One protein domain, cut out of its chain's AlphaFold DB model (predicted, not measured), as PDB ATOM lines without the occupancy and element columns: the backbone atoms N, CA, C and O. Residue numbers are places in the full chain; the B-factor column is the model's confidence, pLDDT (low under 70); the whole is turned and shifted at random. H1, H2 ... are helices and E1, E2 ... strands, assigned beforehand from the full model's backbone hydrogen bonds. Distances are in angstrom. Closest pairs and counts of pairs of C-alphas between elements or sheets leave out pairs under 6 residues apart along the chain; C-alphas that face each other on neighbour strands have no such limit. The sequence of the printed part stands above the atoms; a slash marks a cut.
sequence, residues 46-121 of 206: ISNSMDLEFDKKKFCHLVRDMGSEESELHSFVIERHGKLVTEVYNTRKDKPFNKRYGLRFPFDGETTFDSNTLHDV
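AT A GLANCE: This is residues 46 to 121 of the 206 residues of the protein "Beta-lactamase-like protein" of Leptospira wolbachii serovar Codice str. CDC (UniProt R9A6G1). Helix H1 and the hairpin E1 and E2 make a loose V, nearest at Gly 67 and Val 88; E2 runs on into E3, which pairs with E4, and the loop holding H2 reaches the far end. The 76 printed residues hold H1, E1, E2, E3, H2, E4 in that order, mixed helices and strands, with under half, 35, in named elements. Both two-stranded sheets are antiparallel. The whole is loose, radius of gyration of the C-alphas 15.6 A, spanning 48 by 26 by 15 A.

IN THESE COORDINATES: Find C-alpha 56 at (-80.681, -30.605, 105.994); H1 runs to 67, 16.5 A. Then come E1, 75 to 80, 16.9 A; E2, 83 to 89, 17.9 A; E3, 91 to 93; H2, 97 to 100; and E4, 110 to 112, ending at (-75.642, -38.155, 79.850).

HOW THE PARTS SIT: The closest C-alphas of H1 and E2, Gly 67 and Val 88, are 6.0 A apart. In the hairpin E1 and E2, N 76 and O 88 are 2.9 A apart, within hydrogen-bond range. E2 runs on into E3 at 55 degrees. Between E3 and E4, look at N 111 and O 92, 2.8 A. Every O i to N i+4 pair in H1 is within range; H2 is too short for one. H1 and H2 are apart.

THE WHOLE: C-alphas 50 and 102 are the farthest apart, 48.6 A. The printed part has no cut and no long link. pLDDT is under 70 at residues 48 to 52 and 96 to 108.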
ATOM      1  N   ILE A  46     -67.200 -24.874  96.553       83.75
ATOM      2  CA  ILE A  46     -68.213 -25.729  97.186       83.75
ATOM      3  C   ILE A  46     -68.531 -25.203  98.582       83.75
ATOM      4  O   ILE A  46     -67.641 -24.975  99.405       83.75
ATOM      5  N   SER A  47     -69.821 -25.066  98.873       75.69
ATOM      6  CA  SER A  47     -70.297 -24.881 100.233       75.69
ATOM      7  C   SER A  47     -70.318 -26.223 100.954       75.69
ATOM      8  O   SER A  47     -70.966 -27.168 100.509       75.69
ATOM      9  N   ASN A  48     -69.708 -26.291 102.136       67.94
ATOM     10  CA  ASN A  48     -70.052 -27.363 103.061       67.94
ATOM     11  C   ASN A  48     -71.523 -27.171 103.454       67.94
ATOM     12  O   ASN A  48     -71.957 -26.053 103.739       67.94
ATOM     13  N   SER A  49     -72.296 -28.256 103.462       57.34
ATOM     14  CA  SER A  49     -73.752 -28.291 103.693       57.34
ATOM     15  C   SER A  49     -74.221 -27.737 105.054       57.34
ATOM     16  O   SER A  49     -75.405 -27.809 105.371       57.34
ATOM     17  N   MET A  50     -73.308 -27.173 105.851       53.28
ATOM     18  CA  MET A  50     -73.541 -26.548 107.155       53.28
ATOM     19  C   MET A  50     -73.656 -25.011 107.104       53.28
ATOM     20  O   MET A  50     -74.137 -24.432 108.071       53.28
ATOM     21  N   ASP A  51     -73.283 -24.352 105.999       55.22
ATOM     22  CA  ASP A  51     -73.365 -22.880 105.846       55.22
ATOM     23  C   ASP A  51     -74.767 -22.385 105.431       55.22
ATOM     24  O   ASP A  51     -74.987 -21.199 105.174       55.22
ATOM     25  N   LEU A  52     -75.731 -23.294 105.310       60.12
ATOM     26  CA  LEU A  52     -77.015 -23.014 104.697       60.12
ATOM     27  C   LEU A  52     -78.109 -23.183 105.740       60.12
ATOM     28  O   LEU A  52     -78.271 -24.254 106.312       60.12
ATOM     29  N   GLU A  53     -78.915 -22.144 105.931       72.38
ATOM     30  CA  GLU A  53     -80.123 -22.134 106.773       72.38
ATOM     31  C   GLU A  53     -81.239 -23.072 106.247       72.38
ATOM     32  O   GLU A  53     -82.427 -22.841 106.469       72.38
ATOM     33  N   PHE A  54     -80.886 -24.107 105.485       78.12
ATOM     34  CA  PHE A  54     -81.807 -25.119 105.003       78.12
ATOM     35  C   PHE A  54     -81.961 -26.228 106.043       78.12
ATOM     36  O   PHE A  54     -81.013 -26.657 106.697       78.12
ATOM     37  N   ASP A  55     -83.176 -26.758 106.143       86.25
ATOM     38  CA  ASP A  55     -83.425 -28.022 106.827       86.25
ATOM     39  C   ASP A  55     -82.698 -29.143 106.064       86.25
ATOM     40  O   ASP A  55     -83.134 -29.556 104.984       86.25
ATOM     41  N   LYS A  56     -81.572 -29.614 106.620       82.81
ATOM     42  CA  LYS A  56     -80.681 -30.605 105.994       82.81
ATOM     43  C   LYS A  56     -81.444 -31.833 105.496       82.81
ATOM     44  O   LYS A  56     -81.186 -32.309 104.394       82.81
ATOM     45  N   LYS A  57     -82.402 -32.340 106.278       86.88
ATOM     46  CA  LYS A  57     -83.133 -33.566 105.939       86.88
ATOM     47  C   LYS A  57     -84.025 -33.355 104.721       86.88
ATOM     48  O   LYS A  57     -84.016 -34.179 103.809       86.88
ATOM     49  N   LYS A  58     -84.768 -32.243 104.689       88.44
ATOM     50  CA  LYS A  58     -85.619 -31.888 103.542       88.44
ATOM     51  C   LYS A  58     -84.792 -31.605 102.297       88.44
ATOM     52  O   LYS A  58     -85.152 -32.055 101.216       88.44
ATOM     53  N   PHE A  59     -83.675 -30.902 102.459       87.81
ATOM     54  CA  PHE A  59     -82.777 -30.587 101.359       87.81
ATOM     55  C   PHE A  59     -82.165 -31.854 100.748       87.81
ATOM     56  O   PHE A  59     -82.306 -32.072  99.549       87.81
ATOM     57  N   CYS A  60     -81.579 -32.747 101.553       87.56
ATOM     58  CA  CYS A  60     -81.019 -33.990 101.017       87.56
ATOM     59  C   CYS A  60     -82.095 -34.893 100.395       87.56
ATOM     60  O   CYS A  60     -81.803 -35.607  99.440       87.56
ATOM     61  N   HIS A  61     -83.331 -34.879 100.911       89.81
ATOM     62  CA  HIS A  61     -84.450 -35.577 100.272       89.81
ATOM     63  C   HIS A  61     -84.734 -35.003  98.880       89.81
ATOM     64  O   HIS A  61     -84.721 -35.751  97.912       89.81
ATOM     65  N   LEU A  62     -84.877 -33.678  98.764       90.25
ATOM     66  CA  LEU A  62     -85.090 -33.000  97.484       90.25
ATOM     67  C   LEU A  62     -83.990 -33.335  96.469       90.25
ATOM     68  O   LEU A  62     -84.297 -33.724  95.350       90.25
ATOM     69  N   VAL A  63     -82.714 -33.210  96.848       89.88
ATOM     70  CA  VAL A  63     -81.594 -33.468  95.925       89.88
ATOM     71  C   VAL A  63     -81.607 -34.917  95.427       89.88
ATOM     72  O   VAL A  63     -81.370 -35.161  94.245       89.88
ATOM     73  N   ARG A  64     -81.942 -35.882  96.294       90.06
ATOM     74  CA  ARG A  64     -82.084 -37.292  95.896       90.06
ATOM     75  C   ARG A  64     -83.272 -37.516  94.974       90.06
ATOM     76  O   ARG A  64     -83.125 -38.245  94.001       90.06
ATOM     77  N   ASP A  65     -84.405 -36.874  95.240       91.94
ATOM     78  CA  ASP A  65     -85.574 -36.960  94.365       91.94
ATOM     79  C   ASP A  65     -85.236 -36.431  92.967       91.94
ATOM     80  O   ASP A  65     -85.537 -37.087  91.972       91.94
ATOM     81  N   MET A  66     -84.538 -35.293  92.885       91.62
ATOM     82  CA  MET A  66     -84.131 -34.689  91.611       91.62
ATOM     83  C   MET A  66     -83.131 -35.557  90.829       91.62
ATOM     84  O   MET A  66     -83.139 -35.509  89.597       91.62
ATOM     85  N   GLY A  67     -82.295 -36.343  91.518       90.06
ATOM     86  CA  GLY A  67     -81.338 -37.288  90.920       90.06
ATOM     87  C   GLY A  67     -81.859 -38.716  90.735       90.06
ATOM     88  O   GLY A  67     -81.146 -39.570  90.213       90.06
ATOM     89  N   SER A  68     -83.082 -39.006  91.185       90.19
ATOM     90  CA  SER A  68     -83.683 -40.337  91.067       90.19
ATOM     91  C   SER A  68     -83.991 -40.687  89.610       90.19
ATOM     92  O   SER A  68     -84.143 -39.799  88.772       90.19
ATOM     93  N   GLU A  69     -84.135 -41.974  89.292       86.88
ATOM     94  CA  GLU A  69     -84.537 -42.428  87.949       86.88
ATOM     95  C   GLU A  69     -85.928 -41.909  87.532       86.88
ATOM     96  O   GLU A  69     -86.188 -41.753  86.342       86.88
ATOM     97  N   GLU A  70     -86.778 -41.561  88.502       87.06
ATOM     98  CA  GLU A  70     -88.131 -41.028  88.290       87.06
ATOM     99  C   GLU A  70     -88.148 -39.541  87.883       87.06
ATOM    100  O   GLU A  70     -89.134 -39.051  87.334       87.06
ATOM    101  N   SER A  71     -87.074 -38.790  88.150       87.38
ATOM    102  CA  SER A  71     -86.995 -37.364  87.804       87.38
ATOM    103  C   SER A  71     -86.874 -37.173  86.296       87.38
ATOM    104  O   SER A  71     -85.989 -37.749  85.677       87.38
ATOM    105  N   GLU A  72     -87.679 -36.309  85.680       89.12
ATOM    106  CA  GLU A  72     -87.530 -35.970  84.253       89.12
ATOM    107  C   GLU A  72     -86.495 -34.856  83.993       89.12
ATOM    108  O   GLU A  72     -86.267 -34.478  82.842       89.12
ATOM    109  N   LEU A  73     -85.861 -34.318  85.040       91.50
ATOM    110  CA  LEU A  73     -84.911 -33.214  84.908       91.50
ATOM    111  C   LEU A  73     -83.599 -33.672  84.273       91.50
ATOM    112  O   LEU A  73     -83.044 -34.703  84.649       91.50
ATOM    113  N   HIS A  74     -83.072 -32.863  83.353       92.19
ATOM    114  CA  HIS A  74     -81.727 -33.042  82.796       92.19
ATOM    115  C   HIS A  74     -80.650 -32.639  83.804       92.19
ATOM    116  O   HIS A  74     -79.699 -33.384  84.029       92.19
ATOM    117  N   SER A  75     -80.827 -31.474  84.428       91.88
ATOM    118  CA  SER A  75     -79.891 -30.907  85.392       91.88
ATOM    119  C   SER A  75     -80.610 -30.075  86.459       91.88
ATOM    120  O   SER A  75     -81.706 -29.553  86.237       91.88
ATOM    121  N   PHE A  76     -80.000 -29.975  87.639       91.56
ATOM    122  CA  PHE A  76     -80.461 -29.153  88.756       91.56
ATOM    123  C   PHE A  76     -79.256 -28.603  89.510       91.56
ATOM    124  O   PHE A  76     -78.404 -29.370  89.948       91.56
ATOM    125  N   VAL A  77     -79.190 -27.283  89.674       90.75
ATOM    126  CA  VAL A  77     -78.049 -26.599  90.291       90.75
ATOM    127  C   VAL A  77     -78.565 -25.558  91.276       90.75
ATOM    128  O   VAL A  77     -79.505 -24.824  90.969       90.75
ATOM    129  N   ILE A  78     -77.949 -25.487  92.458       88.75
ATOM    130  CA  ILE A  78     -78.182 -24.413  93.427       88.75
ATOM    131  C   ILE A  78     -76.855 -23.744  93.754       88.75
ATOM    132  O   ILE A  78     -75.937 -24.371  94.286       88.75
ATOM    133  N   GLU A  79     -76.815 -22.441  93.523       88.00
ATOM    134  CA  GLU A  79     -75.781 -21.531  93.998       88.00
ATOM    135  C   GLU A  79     -76.385 -20.627  95.083       88.00
ATOM    136  O   GLU A  79     -77.543 -20.205  94.990       88.00
ATOM    137  N   ARG A  80     -75.629 -20.379  96.156       85.81
ATOM    138  CA  ARG A  80     -76.000 -19.408  97.188       85.81
ATOM    139  C   ARG A  80     -74.753 -18.724  97.743       85.81
ATOM    140  O   ARG A  80     -73.822 -19.384  98.196       85.81
ATOM    141  N   HIS A  81     -74.793 -17.392  97.807       87.12
ATOM    142  CA  HIS A  81     -73.722 -16.544  98.353       87.12
ATOM    143  C   HIS A  81     -72.356 -16.722  97.657       87.12
ATOM    144  O   HIS A  81     -71.312 -16.702  98.305       87.12
ATOM    145  N   GLY A  82     -72.360 -16.899  96.339       86.25
ATOM    146  CA  GLY A  82     -71.180 -17.159  95.517       86.25
ATOM    147  C   GLY A  82     -70.620 -18.576  95.651       86.25
ATOM    148  O   GLY A  82     -69.491 -18.812  95.222       86.25
ATOM    149  N   LYS A  83     -71.358 -19.502  96.277       85.81
ATOM    150  CA  LYS A  83     -70.912 -20.878  96.522       85.81
ATOM    151  C   LYS A  83     -71.872 -21.895  95.924       85.81
ATOM    152  O   LYS A  83     -73.091 -21.771  96.053       85.81
ATOM    153  N   LEU A  84     -71.308 -22.951  95.346       87.25
ATOM    154  CA  LEU A  84     -72.072 -24.083  94.842       87.25
ATOM    155  C   LEU A  84     -72.547 -24.943  96.012       87.25
ATOM    156  O   LEU A  84     -71.749 -25.438  96.809       87.25
ATOM    157  N   VAL A  85     -73.861 -25.100  96.116       86.38
ATOM    158  CA  VAL A  85     -74.520 -25.859  97.181       86.38
ATOM    159  C   VAL A  85     -74.752 -27.304  96.756       86.38
ATOM    160  O   VAL A  85     -74.490 -28.225  97.525       86.38
ATOM    161  N   THR A  86     -75.268 -27.504  95.545       87.81
ATOM    162  CA  THR A  86     -75.492 -28.824  94.955       87.81
ATOM    163  C   THR A  86     -75.594 -28.704  93.447       87.81
ATOM    164  O   THR A  86     -76.081 -27.696  92.930       87.81
ATOM    165  N   GLU A  87     -75.229 -29.780  92.766       89.31
ATOM    166  CA  GLU A  87     -75.519 -29.992  91.356       89.31
ATOM    167  C   GLU A  87     -75.882 -31.457  91.123       89.31
ATOM    168  O   GLU A  87     -75.365 -32.357  91.787       89.31
ATOM    169  N   VAL A  88     -76.826 -31.680  90.222       90.50
ATOM    170  CA  VAL A  88     -77.298 -32.996  89.813       90.50
ATOM    171  C   VAL A  88     -77.399 -32.973  88.302       90.50
ATOM    172  O   VAL A  88     -78.046 -32.088  87.741       90.50
ATOM    173  N   TYR A  89     -76.797 -33.968  87.662       91.94
ATOM    174  CA  TYR A  89     -76.886 -34.186  86.228       91.94
ATOM    175  C   TYR A  89     -77.345 -35.616  85.984       91.94
ATOM    176  O   TYR A  89     -76.775 -36.566  86.519       91.94
ATOM    177  N   ASN A  90     -78.406 -35.765  85.203       91.94
ATOM    178  CA  ASN A  90     -79.070 -37.041  84.992       91.94
ATOM    179  C   ASN A  90     -78.849 -37.522  83.564       91.94
ATOM    180  O   ASN A  90     -78.883 -36.724  82.638       91.94
ATOM    181  N   THR A  91     -78.735 -38.830  83.339       91.69
ATOM    182  CA  THR A  91     -78.837 -39.387  81.982       91.69
ATOM    183  C   THR A  91     -80.300 -39.445  81.563       91.69
ATOM    184  O   THR A  91     -81.094 -40.146  82.192       91.69
ATOM    185  N   ARG A  92     -80.689 -38.693  80.528       89.88
ATOM    186  CA  ARG A  92     -82.086 -38.567  80.079       89.88
ATOM    187  C   ARG A  92     -82.203 -38.475  78.571       89.88
ATOM    188  O   ARG A  92     -81.276 -38.088  77.871       89.88
ATOM    189  N   LYS A  93     -83.389 -38.795  78.056       85.88
ATOM    190  CA  LYS A  93     -83.710 -38.571  76.644       85.88
ATOM    191  C   LYS A  93     -83.853 -37.083  76.384       85.88
ATOM    192  O   LYS A  93     -84.729 -36.435  76.958       85.88
ATOM    193  N   ASP A  94     -83.044 -36.574  75.466       79.44
ATOM    194  CA  ASP A  94     -83.186 -35.212  74.976       79.44
ATOM    195  C   ASP A  94     -84.096 -35.158  73.732       79.44
ATOM    196  O   ASP A  94     -84.294 -36.131  72.985       79.44
ATOM    197  N   LYS A  95     -84.709 -33.997  73.516       73.50
ATOM    198  CA  LYS A  95     -85.466 -33.668  72.306       73.50
ATOM    199  C   LYS A  95     -84.909 -32.371  71.718       73.50
ATOM    200  O   LYS A  95     -85.602 -31.349  71.764       73.50
ATOM    201  N   PRO A  96     -83.695 -32.415  71.142       67.06
ATOM    202  CA  PRO A  96     -83.077 -31.234  70.564       67.06
ATOM    203  C   PRO A  96     -83.920 -30.658  69.418       67.06
ATOM    204  O   PRO A  96     -84.780 -31.319  68.826       67.06
ATOM    205  N   PHE A  97     -83.699 -29.377  69.116       64.38
ATOM    206  CA  PHE A  97     -84.502 -28.598  68.169       64.38
ATOM    207  C   PHE A  97     -84.601 -29.248  66.775       64.38
ATOM    208  O   PHE A  97     -85.671 -29.242  66.171       64.38
ATOM    209  N   ASN A  98     -83.535 -29.894  66.295       60.62
ATOM    210  CA  ASN A  98     -83.513 -30.687  65.054       60.62
ATOM    211  C   ASN A  98     -84.645 -31.740  64.980       60.62
ATOM    212  O   ASN A  98     -85.287 -31.889  63.937       60.62
ATOM    213  N   LYS A  99     -84.986 -32.380  66.103       58.53
ATOM    214  CA  LYS A  99     -86.058 -33.378  66.217       58.53
ATOM    215  C   LYS A  99     -87.453 -32.765  66.071       58.53
ATOM    216  O   LYS A  99     -88.359 -33.425  65.562       58.53
ATOM    217  N   ARG A 100     -87.635 -31.493  66.463       56.22
ATOM    218  CA  ARG A 100     -88.899 -30.740  66.311       56.22
ATOM    219  C   ARG A 100     -89.188 -30.354  64.854       56.22
ATOM    220  O   ARG A 100     -90.355 -30.229  64.502       56.22
ATOM    221  N   TYR A 101     -88.160 -30.233  64.010       57.41
ATOM    222  CA  TYR A 101     -88.286 -29.906  62.578       57.41
ATOM    223  C   TYR A 101     -88.144 -31.125  61.653       57.41
ATOM    224  O   TYR A 101     -87.964 -30.977  60.448       57.41
ATOM    225  N   GLY A 102     -88.244 -32.342  62.198       56.19
ATOM    226  CA  GLY A 102     -88.261 -33.575  61.404       56.19
ATOM    227  C   GLY A 102     -86.891 -34.064  60.926       56.19
ATOM    228  O   GLY A 102     -86.829 -35.071  60.224       56.19
ATOM    229  N   LEU A 103     -85.793 -33.423  61.341       61.34
ATOM    230  CA  LEU A 103     -84.432 -33.913  61.121       61.34
ATOM    231  C   LEU A 103     -84.079 -34.909  62.233       61.34
ATOM    232  O   LEU A 103     -83.400 -34.566  63.200       61.34
ATOM    233  N   ARG A 104     -84.594 -36.140  62.120       56.81
ATOM    234  CA  ARG A 104     -84.199 -37.250  63.001       56.81
ATOM    235  C   ARG A 104     -82.823 -37.752  62.588       56.81
ATOM    236  O   ARG A 104     -82.683 -38.351  61.522       56.81
ATOM    237  N   PHE A 105     -81.827 -37.538  63.437       60.50
ATOM    238  CA  PHE A 105     -80.522 -38.167  63.270       60.50
ATOM    239  C   PHE A 105     -80.511 -39.521  63.998       60.50
ATOM    240  O   PHE A 105     -81.198 -39.681  65.008       60.50
ATOM    241  N   PRO A 106     -79.733 -40.516  63.530       56.03
ATOM    242  CA  PRO A 106     -79.669 -41.847  64.151       56.03
ATOM    243  C   PRO A 106     -79.096 -41.853  65.585       56.03
ATOM    244  O   PRO A 106     -79.012 -42.913  66.195       56.03
ATOM    245  N   PHE A 107     -78.735 -40.686  66.126       56.72
ATOM    246  CA  PHE A 107     -78.180 -40.483  67.466       56.72
ATOM    247  C   PHE A 107     -79.163 -39.807  68.439       56.72
ATOM    248  O   PHE A 107     -78.763 -39.408  69.529       56.72
ATOM    249  N   ASP A 108     -80.448 -39.680  68.078       63.72
ATOM    250  CA  ASP A 108     -81.496 -39.160  68.968       63.72
ATOM    251  C   ASP A 108     -81.815 -40.179  70.089       63.72
ATOM    252  O   ASP A 108     -82.796 -40.927  70.005       63.72
ATOM    253  N   GLY A 109     -80.981 -40.220  71.132       71.00
ATOM    254  CA  GLY A 109     -81.024 -41.200  72.222       71.00
ATOM    255  C   GLY A 109     -81.061 -40.594  73.628       71.00
ATOM    256  O   GLY A 109     -81.530 -39.476  73.839       71.00
ATOM    257  N   GLU A 110     -80.619 -41.385  74.604       83.00
ATOM    258  CA  GLU A 110     -80.312 -40.896  75.948       83.00
ATOM    259  C   GLU A 110     -78.981 -40.146  75.928       83.00
ATOM    260  O   GLU A 110     -77.994 -40.631  75.376       83.00
ATOM    261  N   THR A 111     -78.977 -38.967  76.534       86.12
ATOM    262  CA  THR A 111     -77.809 -38.116  76.724       86.12
ATOM    263  C   THR A 111     -77.451 -38.145  78.201       86.12
ATOM    264  O   THR A 111     -78.313 -37.930  79.054       86.12
ATOM    265  N   THR A 112     -76.187 -38.414  78.515       90.38
ATOM    266  CA  THR A 112     -75.642 -38.155  79.850       90.38
ATOM    267  C   THR A 112     -75.280 -36.684  79.916       90.38
ATOM    268  O   THR A 112     -74.393 -36.250  79.187       90.38
ATOM    269  N   PHE A 113     -76.010 -35.930  80.732       90.06
ATOM    270  CA  PHE A 113     -75.765 -34.508  80.919       90.06
ATOM    271  C   PHE A 113     -74.605 -34.292  81.892       90.06
ATOM    272  O   PHE A 113     -74.376 -35.095  82.797       90.06
ATOM    273  N   ASP A 114     -73.905 -33.185  81.703       90.31
ATOM    274  CA  ASP A 114     -72.877 -32.647  82.586       90.31
ATOM    275  C   ASP A 114     -72.901 -31.108  82.526       90.31
ATOM    276  O   ASP A 114     -73.714 -30.512  81.812       90.31
ATOM    277  N   SER A 115     -72.016 -30.450  83.272       88.31
ATOM    278  CA  SER A 115     -71.874 -28.987  83.291       88.31
ATOM    279  C   SER A 115     -71.549 -28.361  81.931       88.31
ATOM    280  O   SER A 115     -71.889 -27.205  81.687       88.31
ATOM    281  N   ASN A 116     -70.912 -29.117  81.034       88.00
ATOM    282  CA  ASN A 116     -70.488 -28.657  79.716       88.00
ATOM    283  C   ASN A 116     -71.557 -28.915  78.646       88.00
ATOM    284  O   ASN A 116     -71.404 -28.512  77.488       88.00
ATOM    285  N   THR A 117     -72.650 -29.584  79.013       87.81
ATOM    286  CA  THR A 117     -73.735 -29.908  78.100       87.81
ATOM    287  C   THR A 117     -74.567 -28.661  77.806       87.81
ATOM    288  O   THR A 117     -75.188 -28.063  78.682       87.81
ATOM    289  N   LEU A 118     -74.600 -28.254  76.534       86.50
ATOM    290  CA  LEU A 118     -75.356 -27.081  76.099       86.50
ATOM    291  C   LEU A 118     -76.863 -27.364  76.058       86.50
ATOM    292  O   LEU A 118     -77.305 -28.352  75.474       86.50
ATOM    293  N   HIS A 119     -77.655 -26.436  76.598       85.69
ATOM    294  CA  HIS A 119     -79.119 -26.490  76.590       85.69
ATOM    295  C   HIS A 119     -79.739 -25.432  75.657       85.69
ATOM    296  O   HIS A 119     -79.226 -24.320  75.522       85.69
ATOM    297  N   ASP A 120     -80.890 -25.744  75.047       82.75
ATOM    298  CA  ASP A 120     -81.740 -24.749  74.370       82.75
ATOM    299  C   ASP A 120     -82.497 -23.914  75.416       82.75
ATOM    300  O   ASP A 120     -83.501 -24.352  75.980       82.75
ATOM    301  N   VAL A 121     -82.011 -22.701  75.683       84.12
ATOM    302  CA  VAL A 121     -82.507 -21.851  76.779       84.12
ATOM    303  C   VAL A 121     -83.668 -20.918  76.385       84.12
ATOM    304  O   VAL A 121     -84.315 -20.330  77.253       84.12
TER     305      VAL A 121